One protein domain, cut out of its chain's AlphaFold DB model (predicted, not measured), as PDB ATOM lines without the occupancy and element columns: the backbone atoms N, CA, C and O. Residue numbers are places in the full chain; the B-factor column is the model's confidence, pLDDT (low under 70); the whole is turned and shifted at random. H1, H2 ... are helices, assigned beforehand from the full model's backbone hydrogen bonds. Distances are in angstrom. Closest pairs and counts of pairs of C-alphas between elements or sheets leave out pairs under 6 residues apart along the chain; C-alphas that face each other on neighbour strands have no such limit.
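AT A GLANCE: This is residues 2 to 44 of the 240 residues of an uncharacterized protein of Brevundimonas vesicularis (UniProt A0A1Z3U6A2). One longer helix, H1, has the chain folded back beside it as an extended strip, residues 17 to 24, which leads on past the beginning of H1 to an arm of two short helices, H2 and H3. The arm, residues 25 to 44, stands free and turns a corner at Phe 34 between its two helices; no helix packs on another, and there is no common core. The printed part has 43 residues with three named helices, in the order H1, H2, H3, and no named strand; the class is all helix. The whole is extended, with a radius of gyration of the C-alphas of 15.2 A and spans of 47 by 18 by 12 A.

HOW THE PARTS SIT: H1, residues 2 to 16, touches no helix. It is apart from H2, residues 26 to 33, and from H3, residues 35 to 42. H2 and H3 meet only through their link. In H1, H2 and H3 every O i to N i+4 pair is within hydrogen-bond range.

IN THESE COORDINATES: H1 measures 20.8 A from C-alpha 2 at (-10.738, 30.305, 33.960) to C-alpha 16 at (-22.681, 46.906, 30.225). After it, y falls from 48.543 at C-alpha 17 to 22.517 at C-alpha 25. H2 measures 11.2 A from Gln 26 to His 33, and H3 10.5 A from Ala 35 to Ser 42, with C-alpha 42 at (-25.887, 8.777, 23.174).

THE WHOLE: The two C-alphas farthest apart, those of Gly 17 and Gly 44, are 46.8 A apart. The link from H1 to H2, 9 residues, is short, and that from H2 to H3, 1 residue, is tight. The printed part has no cut. Its mean pLDDT is 93.0, and no printed residue is under 70.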
ATOM      1  N   GLY A   2     -10.607  29.094  33.122       91.62
ATOM      2  CA  GLY A   2     -10.738  30.305  33.960       91.62
ATOM      3  C   GLY A   2     -10.396  31.616  33.240       91.62
ATOM      4  O   GLY A   2     -11.227  32.514  33.182       91.62
ATOM      5  N   ALA A   3      -9.233  31.686  32.582       91.56
ATOM      6  CA  ALA A   3      -8.827  32.869  31.815       91.56
ATOM      7  C   ALA A   3      -9.837  33.268  30.717       91.56
ATOM      8  O   ALA A   3     -10.114  34.452  30.535       91.56
ATOM      9  N   LEU A   4     -10.436  32.292  30.021       93.00
ATOM     10  CA  LEU A   4     -11.465  32.546  29.006       93.00
ATOM     11  C   LEU A   4     -12.720  33.168  29.637       93.00
ATOM     12  O   LEU A   4     -13.242  34.154  29.118       93.00
ATOM     13  N   ALA A   5     -13.168  32.636  30.777       95.06
ATOM     14  CA  ALA A   5     -14.302  33.185  31.516       95.06
ATOM     15  C   ALA A   5     -14.020  34.611  32.019       95.06
ATOM     16  O   ALA A   5     -14.872  35.489  31.881       95.06
ATOM     17  N   THR A   6     -12.811  34.880  32.525       96.31
ATOM     18  CA  THR A   6     -12.383  36.226  32.936       96.31
ATOM     19  C   THR A   6     -12.435  37.213  31.772       96.31
ATOM     20  O   THR A   6     -12.997  38.297  31.921       96.31
ATOM     21  N   VAL A   7     -11.915  36.842  30.596       95.81
ATOM     22  CA  VAL A   7     -11.970  37.695  29.395       95.81
ATOM     23  C   VAL A   7     -13.416  37.922  28.945       95.81
ATOM     24  O   VAL A   7     -13.788  39.055  28.644       95.81
ATOM     25  N   ALA A   8     -14.267  36.894  28.962       96.56
ATOM     26  CA  ALA A   8     -15.684  37.034  28.621       96.56
ATOM     27  C   ALA A   8     -16.422  37.990  29.580       96.56
ATOM     28  O   ALA A   8     -17.173  38.868  29.140       96.56
ATOM     29  N   LEU A   9     -16.169  37.878  30.887       97.81
ATOM     30  CA  LEU A   9     -16.723  38.779  31.898       97.81
ATOM     31  C   LEU A   9     -16.179  40.203  31.766       97.81
ATOM     32  O   LEU A   9     -16.937  41.155  31.957       97.81
ATOM     33  N   LEU A  10     -14.909  40.366  31.386       97.81
ATOM     34  CA  LEU A  10     -14.327  41.671  31.081       97.81
ATOM     35  C   LEU A  10     -15.013  42.312  29.868       97.81
ATOM     36  O   LEU A  10     -15.442  43.459  29.956       97.81
ATOM     37  N   ILE A  11     -15.208  41.570  28.772       97.62
ATOM     38  CA  ILE A  11     -15.940  42.047  27.584       97.62
ATOM     39  C   ILE A  11     -17.367  42.465  27.961       97.62
ATOM     40  O   ILE A  11     -17.834  43.535  27.561       97.62
ATOM     41  N   ARG A  12     -18.067  41.657  28.768       97.44
ATOM     42  CA  ARG A  12     -19.404  42.001  29.273       97.44
ATOM     43  C   ARG A  12     -19.378  43.268  30.129       97.44
ATOM     44  O   ARG A  12     -20.235  44.132  29.940       97.44
ATOM     45  N   ARG A  13     -18.404  43.407  31.035       98.19
ATOM     46  CA  ARG A  13     -18.237  44.604  31.871       98.19
ATOM     47  C   ARG A  13     -18.004  45.847  31.017       98.19
ATOM     48  O   ARG A  13     -18.637  46.859  31.283       98.19
ATOM     49  N   LEU A  14     -17.171  45.766  29.980       98.31
ATOM     50  CA  LEU A  14     -16.903  46.889  29.074       98.31
ATOM     51  C   LEU A  14     -18.147  47.332  28.292       98.31
ATOM     52  O   LEU A  14     -18.308  48.516  28.023       98.31
ATOM     53  N   ARG A  15     -19.053  46.404  27.956       97.88
ATOM     54  CA  ARG A  15     -20.296  46.718  27.227       97.88
ATOM     55  C   ARG A  15     -21.432  47.212  28.119       97.88
ATOM     56  O   ARG A  15     -22.275  47.971  27.664       97.88
ATOM     57  N   THR A  16     -21.499  46.729  29.357       97.88
ATOM     58  CA  THR A  16     -22.681  46.906  30.225       97.88
ATOM     59  C   THR A  16     -22.402  47.700  31.498       97.88
ATOM     60  O   THR A  16     -23.325  47.975  32.260       97.88
ATOM     61  N   GLY A  17     -21.135  47.997  31.793       97.69
ATOM     62  CA  GLY A  17     -20.689  48.543  33.075       97.69
ATOM     63  C   GLY A  17     -20.727  47.542  34.237       97.69
ATOM     64  O   GLY A  17     -20.271  47.864  35.332       97.69
ATOM     65  N   ARG A  18     -21.240  46.318  34.036       96.25
ATOM     66  CA  ARG A  18     -21.474  45.343  35.112       96.25
ATOM     67  C   ARG A  18     -20.527  44.150  35.011       96.25
ATOM     68  O   ARG A  18     -20.497  43.445  34.003       96.25
ATOM     69  N   GLY A  19     -19.790  43.899  36.094       94.62
ATOM     70  CA  GLY A  19     -19.030  42.661  36.286       94.62
ATOM     71  C   GLY A  19     -19.937  41.440  36.475       94.62
ATOM     72  O   GLY A  19     -21.164  41.529  36.364       94.62
ATOM     73  N   GLY A  20     -19.341  40.285  36.753       95.25
ATOM     74  CA  GLY A  20     -20.076  39.050  37.013       95.25
ATOM     75  C   GLY A  20     -19.192  37.981  37.637       95.25
ATOM     76  O   GLY A  20     -18.020  38.224  37.916       95.25
ATOM     77  N   THR A  21     -19.775  36.809  37.844       96.88
ATOM     78  CA  THR A  21     -19.118  35.637  38.416       96.88
ATOM     79  C   THR A  21     -19.092  34.510  37.388       96.88
ATOM     80  O   THR A  21     -19.972  34.415  36.531       96.88
ATOM     81  N   ALA A  22     -18.064  33.670  37.462       95.00
ATOM     82  CA  ALA A  22     -17.978  32.425  36.715       95.00
ATOM     83  C   ALA A  22     -17.619  31.308  37.694       95.00
ATOM     84  O   ALA A  22     -16.723  31.477  38.519       95.00
ATOM     85  N   SER A  23     -18.330  30.190  37.594       95.19
ATOM     86  CA  SER A  23     -18.006  28.943  38.282       95.19
ATOM     87  C   SER A  23     -17.636  27.918  37.223       95.19
ATOM     88  O   SER A  23     -18.266  27.881  36.166       95.19
ATOM     89  N   ILE A  24     -16.581  27.149  37.471       93.06
ATOM     90  CA  ILE A  24     -16.067  26.148  36.537       93.06
ATOM     91  C   ILE A  24     -15.786  24.894  37.348       93.06
ATOM     92  O   ILE A  24     -14.919  24.922  38.223       93.06
ATOM     93  N   ALA A  25     -16.484  23.800  37.054       93.88
ATOM     94  CA  ALA A  25     -16.155  22.517  37.651       93.88
ATOM     95  C   ALA A  25     -15.085  21.805  36.810       93.88
ATOM     96  O   ALA A  25     -15.197  21.705  35.589       93.88
ATOM     97  N   GLN A  26     -14.046  21.264  37.455       91.94
ATOM     98  CA  GLN A  26     -13.019  20.478  36.757       91.94
ATOM     99  C   GLN A  26     -13.629  19.264  36.035       91.94
ATOM    100  O   GLN A  26     -13.182  18.912  34.945       91.94
ATOM    101  N   SER A  27     -14.682  18.667  36.600       92.94
ATOM    102  CA  SER A  27     -15.433  17.569  35.985       92.94
ATOM    103  C   SER A  27     -16.082  17.963  34.657       92.94
ATOM    104  O   SER A  27     -15.986  17.204  33.701       92.94
ATOM    105  N   GLU A  28     -16.679  19.153  34.553       88.88
ATOM    106  CA  GLU A  28     -17.266  19.651  33.298       88.88
ATOM    107  C   GLU A  28     -16.199  19.823  32.215       88.88
ATOM    108  O   GLU A  28     -16.435  19.514  31.049       88.88
ATOM    109  N   ILE A  29     -14.998  20.269  32.602       91.31
ATOM    110  CA  ILE A  29     -13.878  20.394  31.664       91.31
ATOM    111  C   ILE A  29     -13.416  19.022  31.181       91.31
ATOM    112  O   ILE A  29     -13.159  18.861  29.990       91.31
ATOM    113  N   MET A  30     -13.336  18.032  32.070       90.94
ATOM    114  CA  MET A  30     -13.011  16.661  31.673       90.94
ATOM    115  C   MET A  30     -14.073  16.091  30.730       90.94
ATOM    116  O   MET A  30     -13.718  15.574  29.678       90.94
ATOM    117  N   LEU A  31     -15.363  16.253  31.041       90.06
ATOM    118  CA  LEU A  31     -16.460  15.794  30.178       90.06
ATOM    119  C   LEU A  31     -16.409  16.433  28.786       90.06
ATOM    120  O   LEU A  31     -16.677  15.757  27.799       90.06
ATOM    121  N   ALA A  32     -16.008  17.703  28.685       89.12
ATOM    122  CA  ALA A  32     -15.851  18.372  27.396       89.12
ATOM    123  C   ALA A  32     -14.754  17.750  26.507       89.12
ATOM    124  O   ALA A  32     -14.853  17.850  25.288       89.12
ATOM    125  N   HIS A  33     -13.735  17.100  27.085       90.19
ATOM    126  CA  HIS A  33     -12.725  16.367  26.306       90.19
ATOM    127  C   HIS A  33     -13.254  15.040  25.756       90.19
ATOM    128  O   HIS A  33     -12.696  14.550  24.785       90.19
ATOM    129  N   PHE A  34     -14.327  14.505  26.344       89.56
ATOM    130  CA  PHE A  34     -15.005  13.286  25.899       89.56
ATOM    131  C   PHE A  34     -16.295  13.590  25.125       89.56
ATOM    132  O   PHE A  34     -17.211  12.772  25.077       89.56
ATOM    133  N   ALA A  35     -16.446  14.811  24.600       89.62
ATOM    134  CA  ALA A  35     -17.703  15.247  23.999       89.62
ATOM    135  C   ALA A  35     -18.094  14.400  22.776       89.62
ATOM    136  O   ALA A  35     -19.281  14.149  22.572       89.62
ATOM    137  N   GLU A  36     -17.113  13.952  21.989       87.44
ATOM    138  CA  GLU A  36     -17.337  13.066  20.846       87.44
ATOM    139  C   GLU A  36     -17.826  11.691  21.312       87.44
ATOM    140  O   GLU A  36     -18.862  11.215  20.856       87.44
ATOM    141  N   GLU A  37     -17.145  11.093  22.281       86.44
ATOM    142  CA  GLU A  37     -17.466   9.775  22.819       86.44
ATOM    143  C   GLU A  37     -18.814   9.769  23.548       86.44
ATOM    144  O   GLU A  37     -19.589   8.818  23.440       86.44
ATOM    145  N   ILE A  38     -19.139  10.852  24.261       88.56
ATOM    146  CA  ILE A  38     -20.457  11.053  24.873       88.56
ATOM    147  C   ILE A  38     -21.536  11.140  23.787       88.56
ATOM    148  O   ILE A  38     -22.604  10.542  23.937       88.56
ATOM    149  N   ALA A  39     -21.274  11.853  22.686       89.12
ATOM    150  CA  ALA A  39     -22.214  11.949  21.572       89.12
ATOM    151  C   ALA A  39     -22.428  10.588  20.886       89.12
ATOM    152  O   ALA A  39     -23.577  10.211  20.657       89.12
ATOM    153  N   GLN A  40     -21.362   9.826  20.637       87.12
ATOM    154  CA  GLN A  40     -21.423   8.463  20.086       87.12
ATOM    155  C   GLN A  40     -22.218   7.521  21.002       87.12
ATOM    156  O   GLN A  40     -23.180   6.877  20.580       87.12
ATOM    157  N   SER A  41     -21.907   7.519  22.299       87.31
ATOM    158  CA  SER A  41     -22.633   6.704  23.277       87.31
ATOM    159  C   SER A  41     -24.123   7.061  23.347       87.31
ATOM    160  O   SER A  41     -24.965   6.174  23.507       87.31
ATOM    161  N   SER A  42     -24.486   8.335  23.154       89.75
ATOM    162  CA  SER A  42     -25.887   8.777  23.174       89.75
ATOM    163  C   SER A  42     -26.747   8.194  22.044       89.75
ATOM    164  O   SER A  42     -27.967   8.106  22.195       89.75
ATOM    165  N   VAL A  43     -26.125   7.767  20.938       90.31
ATOM    166  CA  VAL A  43     -26.791   7.090  19.813       90.31
ATOM    167  C   VAL A  43     -26.621   5.566  19.844       90.31
ATOM    168  O   VAL A  43     -27.060   4.883  18.920       90.31
ATOM    169  N   GLY A  44     -26.053   5.021  20.927       86.00
ATOM    170  CA  GLY A  44     -25.892   3.581  21.136       86.00
ATOM    171  C   GLY A  44     -24.628   2.979  20.519       86.00
ATOM    172  O   GLY A  44     -24.568   1.760  20.373       86.00
TER     173      GLY A  44